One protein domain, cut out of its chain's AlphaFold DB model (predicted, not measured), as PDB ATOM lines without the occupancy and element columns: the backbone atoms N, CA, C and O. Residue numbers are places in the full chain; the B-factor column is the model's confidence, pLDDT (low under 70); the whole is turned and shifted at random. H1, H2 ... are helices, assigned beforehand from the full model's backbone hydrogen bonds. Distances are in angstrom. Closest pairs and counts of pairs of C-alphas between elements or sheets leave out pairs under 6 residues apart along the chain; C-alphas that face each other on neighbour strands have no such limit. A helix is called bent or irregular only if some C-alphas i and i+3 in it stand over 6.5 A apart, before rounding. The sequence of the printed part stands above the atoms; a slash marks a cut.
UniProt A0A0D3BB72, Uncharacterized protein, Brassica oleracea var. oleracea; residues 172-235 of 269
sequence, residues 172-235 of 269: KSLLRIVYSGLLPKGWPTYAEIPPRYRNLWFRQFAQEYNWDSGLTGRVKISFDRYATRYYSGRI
ATOM      1  N   LYS A 172      -4.814  28.837 -20.974       88.12
ATOM      2  CA  LYS A 172      -5.773  29.679 -21.716       88.12
ATOM      3  C   LYS A 172      -5.106  30.360 -22.914       88.12
ATOM      4  O   LYS A 172      -5.679  30.357 -24.002       88.12
ATOM      5  N   SER A 173      -3.897  30.891 -22.730       91.06
ATOM      6  CA  SER A 173      -3.092  31.474 -23.807       91.06
ATOM      7  C   SER A 173      -2.778  30.436 -24.888       91.06
ATOM      8  O   SER A 173      -3.046  30.663 -26.068       91.06
ATOM      9  N   LEU A 174      -2.348  29.233 -24.490       87.81
ATOM     10  CA  LEU A 174      -2.091  28.141 -25.427       87.81
ATOM     11  C   LEU A 174      -3.339  27.765 -26.232       87.81
ATOM     12  O   LEU A 174      -3.267  27.664 -27.455       87.81
ATOM     13  N   LEU A 175      -4.491  27.603 -25.573       86.50
ATOM     14  CA  LEU A 175      -5.756  27.326 -26.258       86.50
ATOM     15  C   LEU A 175      -6.097  28.433 -27.260       86.50
ATOM     16  O   LEU A 175      -6.426  28.141 -28.409       86.50
ATOM     17  N   ARG A 176      -5.960  29.702 -26.859       90.44
ATOM     18  CA  ARG A 176      -6.177  30.843 -27.756       90.44
ATOM     19  C   ARG A 176      -5.280  30.762 -28.990       90.44
ATOM     20  O   ARG A 176      -5.771  30.952 -30.097       90.44
ATOM     21  N   ILE A 177      -4.001  30.435 -28.823       89.69
ATOM     22  CA  ILE A 177      -3.043  30.321 -29.929       89.69
ATOM     23  C   ILE A 177      -3.387  29.138 -30.839       89.69
ATOM     24  O   ILE A 177      -3.436  29.310 -32.057       89.69
ATOM     25  N   VAL A 178      -3.712  27.970 -30.283       85.12
ATOM     26  CA  VAL A 178      -4.136  26.789 -31.058       85.12
ATOM     27  C   VAL A 178      -5.401  27.084 -31.879       85.12
ATOM     28  O   VAL A 178      -5.554  26.597 -33.001       85.12
ATOM     29  N   TYR A 179      -6.287  27.947 -31.371       83.44
ATOM     30  CA  TYR A 179      -7.521  28.348 -32.050       83.44
ATOM     31  C   TYR A 179      -7.452  29.686 -32.812       83.44
ATOM     32  O   TYR A 179      -8.443  30.069 -33.440       83.44
ATOM     33  N   SER A 180      -6.297  30.350 -32.858       82.44
ATOM     34  CA  SER A 180      -6.096  31.700 -33.421       82.44
ATOM     35  C   SER A 180      -6.345  31.839 -34.931       82.44
ATOM     36  O   SER A 180      -6.375  32.946 -35.453       82.44
ATOM     37  N   GLY A 181      -6.520  30.731 -35.660       78.19
ATOM     38  CA  GLY A 181      -6.747  30.766 -37.110       78.19
ATOM     39  C   GLY A 181      -5.486  30.992 -37.949       78.19
ATOM     40  O   GLY A 181      -5.594  31.097 -39.162       78.19
ATOM     41  N   LEU A 182      -4.293  30.970 -37.341       81.12
ATOM     42  CA  LEU A 182      -3.002  31.115 -38.037       81.12
ATOM     43  C   LEU A 182      -2.667  29.975 -39.024       81.12
ATOM     44  O   LEU A 182      -1.646  30.026 -39.709       81.12
ATOM     45  N   LEU A 183      -3.494  28.928 -39.097       82.88
ATOM     46  CA  LEU A 183      -3.337  27.862 -40.082       82.88
ATOM     47  C   LEU A 183      -4.130  28.200 -41.352       82.88
ATOM     48  O   LEU A 183      -5.351  28.331 -41.269       82.88
ATOM     49  N   PRO A 184      -3.490  28.239 -42.536       80.31
ATOM     50  CA  PRO A 184      -4.199  28.486 -43.794       80.31
ATOM     51  C   PRO A 184      -5.113  27.319 -44.187       80.31
ATOM     52  O   PRO A 184      -6.071  27.496 -44.934       80.31
ATOM     53  N   LYS A 185      -4.813  26.113 -43.690       81.69
ATOM     54  CA  LYS A 185      -5.625  24.910 -43.871       81.69
ATOM     55  C   LYS A 185      -5.659  24.075 -42.593       81.69
ATOM     56  O   LYS A 185      -4.718  24.110 -41.800       81.69
ATOM     57  N   GLY A 186      -6.729  23.307 -42.418       82.88
ATOM     58  CA  GLY A 186      -6.819  22.298 -41.366       82.88
ATOM     59  C   GLY A 186      -5.971  21.067 -41.687       82.88
ATOM     60  O   GLY A 186      -5.894  20.654 -42.843       82.88
ATOM     61  N   TRP A 187      -5.366  20.488 -40.654       85.50
ATOM     62  CA  TRP A 187      -4.700  19.186 -40.679       85.50
ATOM     63  C   TRP A 187      -5.483  18.229 -39.763       85.50
ATOM     64  O   TRP A 187      -6.186  18.705 -38.869       85.50
ATOM     65  N   PRO A 188      -5.442  16.908 -39.985       85.19
ATOM     66  CA  PRO A 188      -6.194  15.952 -39.160       85.19
ATOM     67  C   PRO A 188      -5.617  15.845 -37.754       85.19
ATOM     68  O   PRO A 188      -6.366  15.750 -36.789       85.19
ATOM     69  N   THR A 189      -4.294  15.918 -37.631       89.06
ATOM     70  CA  THR A 189      -3.584  15.797 -36.358       89.06
ATOM     71  C   THR A 189      -2.586  16.936 -36.182       89.06
ATOM     72  O   THR A 189      -2.159  17.576 -37.145       89.06
ATOM     73  N   TYR A 190      -2.199  17.199 -34.932       91.00
ATOM     74  CA  TYR A 190      -1.200  18.222 -34.620       91.00
ATOM     75  C   TYR A 190       0.176  17.896 -35.226       91.00
ATOM     76  O   TYR A 190       0.882  18.792 -35.687       91.00
ATOM     77  N   ALA A 191       0.544  16.611 -35.261       91.50
ATOM     78  CA  ALA A 191       1.826  16.143 -35.787       91.50
ATOM     79  C   ALA A 191       1.995  16.436 -37.288       91.50
ATOM     80  O   ALA A 191       3.101  16.739 -37.734       91.50
ATOM     81  N   GLU A 192       0.895  16.413 -38.042       90.19
ATOM     82  CA  GLU A 192       0.877  16.694 -39.479       90.19
ATOM     83  C   GLU A 192       0.978  18.183 -39.819       90.19
ATOM     84  O   GLU A 192       1.218  18.544 -40.972       90.19
ATOM     85  N   ILE A 193       0.843  19.071 -38.830       90.44
ATOM     86  CA  ILE A 193       1.073  20.497 -39.041       90.44
ATOM     87  C   ILE A 193       2.564  20.710 -39.369       90.44
ATOM     88  O   ILE A 193       3.435  20.352 -38.562       90.44
ATOM     89  N   PRO A 194       2.892  21.359 -40.506       92.88
ATOM     90  CA  PRO A 194       4.270  21.635 -40.873       92.88
ATOM     91  C   PRO A 194       5.006  22.391 -39.760       92.88
ATOM     92  O   PRO A 194       4.423  23.319 -39.182       92.88
ATOM     93  N   PRO A 195       6.286  22.065 -39.489       91.94
ATOM     94  CA  PRO A 195       7.054  22.669 -38.401       91.94
ATOM     95  C   PRO A 195       7.005  24.198 -38.387       91.94
ATOM     96  O   PRO A 195       6.855  24.788 -37.326       91.94
ATOM     97  N   ARG A 196       7.006  24.849 -39.560       89.50
ATOM     98  CA  ARG A 196       6.894  26.313 -39.680       89.50
ATOM     99  C   ARG A 196       5.671  26.906 -38.967       89.50
ATOM    100  O   ARG A 196       5.780  27.956 -38.348       89.50
ATOM    101  N   TYR A 197       4.520  26.232 -39.006       90.38
ATOM    102  CA  TYR A 197       3.306  26.719 -38.347       90.38
ATOM    103  C   TYR A 197       3.285  26.380 -36.856       90.38
ATOM    104  O   TYR A 197       2.843  27.201 -36.057       90.38
ATOM    105  N   ARG A 198       3.814  25.212 -36.463       92.56
ATOM    106  CA  ARG A 198       4.013  24.881 -35.042       92.56
ATOM    107  C   ARG A 198       4.975  25.870 -34.378       92.56
ATOM    108  O   ARG A 198       4.687  26.365 -33.294       92.56
ATOM    109  N   ASN A 199       6.048  26.242 -35.075       91.81
ATOM    110  CA  ASN A 199       6.999  27.259 -34.635       91.81
ATOM    111  C   ASN A 199       6.371  28.653 -34.598       91.81
ATOM    112  O   ASN A 199       6.632  29.396 -33.661       91.81
ATOM    113  N   LEU A 200       5.508  29.005 -35.558       91.69
ATOM    114  CA  LEU A 200       4.772  30.270 -35.512       91.69
ATOM    115  C   LEU A 200       3.892  30.357 -34.258       91.69
ATOM    116  O   LEU A 200       3.920  31.365 -33.559       91.69
ATOM    117  N   TRP A 201       3.156  29.293 -33.937       92.81
ATOM    118  CA  TRP A 201       2.379  29.213 -32.700       92.81
ATOM    119  C   TRP A 201       3.255  29.297 -31.455       92.81
ATOM    120  O   TRP A 201       2.929  30.036 -30.530       92.81
ATOM    121  N   PHE A 202       4.384  28.594 -31.444       94.75
ATOM    122  CA  PHE A 202       5.313  28.643 -30.324       94.75
ATOM    123  C   PHE A 202       5.926  30.037 -30.134       94.75
ATOM    124  O   PHE A 202       6.039  30.513 -29.009       94.75
ATOM    125  N   ARG A 203       6.245  30.743 -31.223       92.94
ATOM    126  CA  ARG A 203       6.717  32.134 -31.175       92.94
ATOM    127  C   ARG A 203       5.640  33.091 -30.681       92.94
ATOM    128  O   ARG A 203       5.955  33.977 -29.901       92.94
ATOM    129  N   GLN A 204       4.381  32.907 -31.083       92.81
ATOM    130  CA  GLN A 204       3.264  33.684 -30.531       92.81
ATOM    131  C   GLN A 204       3.101  33.439 -29.031       92.81
ATOM    132  O   GLN A 204       2.942  34.382 -28.270       92.81
ATOM    133  N   PHE A 205       3.240  32.190 -28.589       94.88
ATOM    134  CA  PHE A 205       3.237  31.859 -27.166       94.88
ATOM    135  C   PHE A 205       4.392  32.535 -26.430       94.88
ATOM    136  O   PHE A 205       4.198  33.116 -25.365       94.88
ATOM    137  N   ALA A 206       5.578  32.537 -27.034       94.69
ATOM    138  CA  ALA A 206       6.726  33.231 -26.489       94.69
ATOM    139  C   ALA A 206       6.480  34.731 -26.330       94.69
ATOM    140  O   ALA A 206       7.049  35.304 -25.415       94.69
ATOM    141  N   GLN A 207       5.617  35.375 -27.126       93.06
ATOM    142  CA  GLN A 207       5.297  36.802 -26.955       93.06
ATOM    143  C   GLN A 207       4.692  37.143 -25.590       93.06
ATOM    144  O   GLN A 207       4.852  38.260 -25.116       93.06
ATOM    145  N   GLU A 208       4.040  36.184 -24.938       93.38
ATOM    146  CA  GLU A 208       3.299  36.419 -23.696       93.38
ATOM    147  C   GLU A 208       4.027  35.933 -22.448       93.38
ATOM    148  O   GLU A 208       3.622  36.248 -21.332       93.38
ATOM    149  N   TYR A 209       5.090  35.155 -22.629       95.50
ATOM    150  CA  TYR A 209       5.793  34.486 -21.549       95.50
ATOM    151  C   TYR A 209       7.297  34.628 -21.712       95.50
ATOM    152  O   TYR A 209       7.826  34.701 -22.822       95.50
ATOM    153  N   ASN A 210       8.002  34.611 -20.588       95.75
ATOM    154  CA  ASN A 210       9.457  34.595 -20.572       95.75
ATOM    155  C   ASN A 210       9.977  33.350 -19.845       95.75
ATOM    156  O   ASN A 210       9.303  32.803 -18.972       95.75
ATOM    157  N   TRP A 211      11.166  32.872 -20.195       96.19
ATOM    158  CA  TRP A 211      11.824  31.745 -19.534       96.19
ATOM    159  C   TRP A 211      13.337  31.836 -19.696       96.19
ATOM    160  O   TRP A 211      13.854  32.651 -20.449       96.19
ATOM    161  N   ASP A 212      14.066  31.017 -18.947       94.44
ATOM    162  CA  ASP A 212      15.506  30.888 -19.154       94.44
ATOM    163  C   ASP A 212      15.787  30.166 -20.479       94.44
ATOM    164  O   ASP A 212      15.190  29.118 -20.713       94.44
ATOM    165  N   SER A 213      16.701  30.669 -21.313       93.31
ATOM    166  CA  SER A 213      17.064  30.041 -22.598       93.31
ATOM    167  C   SER A 213      17.406  28.543 -22.490       93.31
ATOM    168  O   SER A 213      17.035  27.758 -23.361       93.31
ATOM    169  N   GLY A 214      17.991  28.086 -21.372       94.62
ATOM    170  CA  GLY A 214      18.263  26.664 -21.127       94.62
ATOM    171  C   GLY A 214      17.004  25.799 -20.960       94.62
ATOM    172  O   GLY A 214      17.069  24.570 -21.000       94.62
ATOM    173  N   LEU A 215      15.835  26.420 -20.787       95.69
ATOM    174  CA  LEU A 215      14.536  25.759 -20.691       95.69
ATOM    175  C   LEU A 215      13.768  25.726 -22.016       95.69
ATOM    176  O   LEU A 215      12.730  25.061 -22.053       95.69
ATOM    177  N   THR A 216      14.248  26.360 -23.098       95.62
ATOM    178  CA  THR A 216      13.527  26.442 -24.385       95.62
ATOM    179  C   THR A 216      13.037  25.072 -24.860       95.62
ATOM    180  O   THR A 216      11.855  24.913 -25.175       95.62
ATOM    181  N   GLY A 217      13.885  24.039 -24.802       95.44
ATOM    182  CA  GLY A 217      13.495  22.669 -25.158       95.44
ATOM    183  C   GLY A 217      12.362  22.103 -24.289       95.44
ATOM    184  O   GLY A 217      11.399  21.538 -24.806       95.44
ATOM    185  N   ARG A 218      12.415  22.301 -22.964       96.25
ATOM    186  CA  ARG A 218      11.376  21.822 -22.027       96.25
ATOM    187  C   ARG A 218      10.050  22.552 -22.204       96.25
ATOM    188  O   ARG A 218       8.988  21.923 -22.138       96.25
ATOM    189  N   VAL A 219      10.105  23.867 -22.416       96.44
ATOM    190  CA  VAL A 219       8.922  24.691 -22.683       96.44
ATOM    191  C   VAL A 219       8.288  24.251 -24.000       96.44
ATOM    192  O   VAL A 219       7.083  24.019 -24.034       96.44
ATOM    193  N   LYS A 220       9.093  24.022 -25.045       95.81
ATOM    194  CA  LYS A 220       8.606  23.540 -26.340       95.81
ATOM    195  C   LYS A 220       7.947  22.162 -26.253       95.81
ATOM    196  O   LYS A 220       6.850  21.989 -26.771       95.81
ATOM    197  N   ILE A 221       8.552  21.200 -25.554       95.69
ATOM    198  CA  ILE A 221       7.952  19.868 -25.338       95.69
ATOM    199  C   ILE A 221       6.605  19.987 -24.615       95.69
ATOM    200  O   ILE A 221       5.622  19.348 -24.996       95.69
ATOM    201  N   SER A 222       6.542  20.818 -23.573       94.81
ATOM    202  CA  SER A 222       5.306  21.030 -22.813       94.81
ATOM    203  C   SER A 222       4.227  21.692 -23.670       94.81
ATOM    204  O   SER A 222       3.075  21.255 -23.642       94.81
ATOM    205  N   PHE A 223       4.610  22.688 -24.473       95.44
ATOM    206  CA  PHE A 223       3.743  23.344 -25.442       95.44
ATOM    207  C   PHE A 223       3.190  22.348 -26.468       95.44
ATOM    208  O   PHE A 223       1.974  22.246 -26.615       95.44
ATOM    209  N   ASP A 224       4.053  21.560 -27.114       94.62
ATOM    210  CA  ASP A 224       3.671  20.585 -28.142       94.62
ATOM    211  C   ASP A 224       2.729  19.507 -27.572       94.62
ATOM    212  O   ASP A 224       1.745  19.131 -28.217       94.62
ATOM    213  N   ARG A 225       2.959  19.051 -26.331       93.38
ATOM    214  CA  ARG A 225       2.076  18.096 -25.636       93.38
ATOM    215  C   ARG A 225       0.676  18.664 -25.413       93.38
ATOM    216  O   ARG A 225      -0.319  17.985 -25.661       93.38
ATOM    217  N   TYR A 226       0.587  19.911 -24.957       91.50
ATOM    218  CA  TYR A 226      -0.699  20.585 -24.771       91.50
ATOM    219  C   TYR A 226      -1.391  20.844 -26.105       91.50
ATOM    220  O   TYR A 226      -2.576  20.552 -26.255       91.50
ATOM    221  N   ALA A 227      -0.653  21.349 -27.089       91.44
ATOM    222  CA  ALA A 227      -1.192  21.615 -28.409       91.44
ATOM    223  C   ALA A 227      -1.726  20.327 -29.050       91.44
ATOM    224  O   ALA A 227      -2.825  20.343 -29.583       91.44
ATOM    225  N   THR A 228      -1.035  19.195 -28.895       92.44
ATOM    226  CA  THR A 228      -1.522  17.880 -29.344       92.44
ATOM    227  C   THR A 228      -2.843  17.497 -28.680       92.44
ATOM    228  O   THR A 228      -3.762  17.064 -29.368       92.44
ATOM    229  N   ARG A 229      -2.971  17.692 -27.361       88.12
ATOM    230  CA  ARG A 229      -4.189  17.346 -26.608       88.12
ATOM    231  C   ARG A 229      -5.406  18.173 -27.023       88.12
ATOM    232  O   ARG A 229      -6.522  17.666 -27.006       88.12
ATOM    233  N   TYR A 230      -5.200  19.449 -27.338       85.31
ATOM    234  CA  TYR A 230      -6.291  20.390 -27.597       85.31
ATOM    235  C   TYR A 230      -6.498  20.716 -29.074       85.31
ATOM    236  O   TYR A 230      -7.487  21.354 -29.428       85.31
ATOM    237  N   TYR A 231      -5.598  20.287 -29.953       87.19
ATOM    238  CA  TYR A 231      -5.792  20.417 -31.382       87.19
ATOM    239  C   TYR A 231      -6.879  19.450 -31.844       87.19
ATOM    240  O   TYR A 231      -6.681  18.241 -31.883       87.19
ATOM    241  N   SER A 232      -8.026  19.990 -32.238       73.88
ATOM    242  CA  SER A 232      -9.180  19.186 -32.645       73.88
ATOM    243  C   SER A 232      -9.244  18.877 -34.140       73.88
ATOM    244  O   SER A 232     -10.269  18.388 -34.594       73.88
ATOM    245  N   GLY A 233      -8.182  19.155 -34.910       65.94
ATOM    246  CA  GLY A 233      -8.169  18.940 -36.356       65.94
ATOM    247  C   GLY A 233      -9.268  19.741 -37.048       65.94
ATOM    248  O   GLY A 233     -10.406  19.302 -37.174       65.94
ATOM    249  N   ARG A 234      -8.964  20.948 -37.540       62.69
ATOM    250  CA  ARG A 234      -9.959  21.777 -38.256       62.69
ATOM    251  C   ARG A 234     -10.253  21.251 -39.665       62.69
ATOM    252  O   ARG A 234     -10.296  22.021 -40.621       62.69
ATOM    253  N   ILE A 235     -10.474  19.951 -39.816       55.88
ATOM    254  CA  ILE A 235     -11.046  19.393 -41.025       55.88
ATOM    255  C   ILE A 235     -12.560  19.425 -40.859       55.88
ATOM    256  O   ILE A 235     -13.194  18.430 -40.526       55.88
TER     257      ILE A 235
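What this domain is: This is residues 172 to 235 of the 269 residues of an uncharacterized protein of Brassica oleracea var. oleracea (UniProt A0A0D3BB72). One long helix, H3, runs along much of the length of the domain, and a hairpin of two shorter helices, H1 and H2, lies to one side of it, with H3 crossing both at a steep angle. The centres of the three helices make a triangle, and the wide loop of residues 180 to 194, which joins H1 to H2, lies towards the same end of the domain as the tail of residues 231 to 235. The printed part has 64 residues with three named helices, in the order H1, H2, H3 along the chain, and no named strand; its class is all helix. The whole is compact, with a radius of gyration of the C-alphas of 11.4 A, but elongated in outline, its C-alphas spanning 36 by 19 by 18 A.

How they stand to each other: Begin with the longest helix, H3, residues 213 to 230, and look from it to H1, residues 172 to 179. H1 and H3 touch, on the side of H3 with residues 223 to 230 alone; the closest C-alphas are those of Val 178 and Ala 227, 6.5 A apart. Their lines stand at a steep tilt of 63 degrees, the same way. Next find H2, residues 195 to 208, which touches H1 with residues 201 to 205 alone; the closest C-alphas are those of Ile 177 and Trp 201, 6.2 A apart. H1 and H2 form a helical hairpin, at a shallow tilt of 31 degrees, opposite ways. H2 and H3 are close but not clearly touching, and their closest C-alphas, those of Phe 202 and Lys 220, are 7.3 A apart. They run opposite ways at a steep tilt of 69.8 degrees, only just short of about perpendicular. In the backbone, every O i to N i+4 pair of H1 is within hydrogen-bond range, while H2 has 9 of 10 such pairs within range and H3 has 12 of 14.

Where its parts are: Find C-alpha 213 at (17.064, 30.041, -22.598); from there H3 runs 25.8 A to C-alpha 230 at (-6.291, 20.390, -27.597). H3 is irregular: C-alphas 214 and 217 are 7.4 A apart, and its line is a rough one. H2 runs 20.5 A from C-alpha 195 to C-alpha 208. H1 begins at C-alpha 172, at (-5.773, 29.679, -21.716), and ends at C-alpha 179, 10.6 A from it.

The domain as a whole: The two C-alphas farthest apart are those of Asp 212 and Ile 235, at 36.3 A. The printed part has no cut. The link from H1 to H2 is long, with 15 residues, and their C-alphas lie 9 to 15 A from the mean of the C-alphas; the link from H2 to H3 is tight, with 4 residues. The mean pLDDT of the printed part is 89.0, and residues 233 to 235 are under 70.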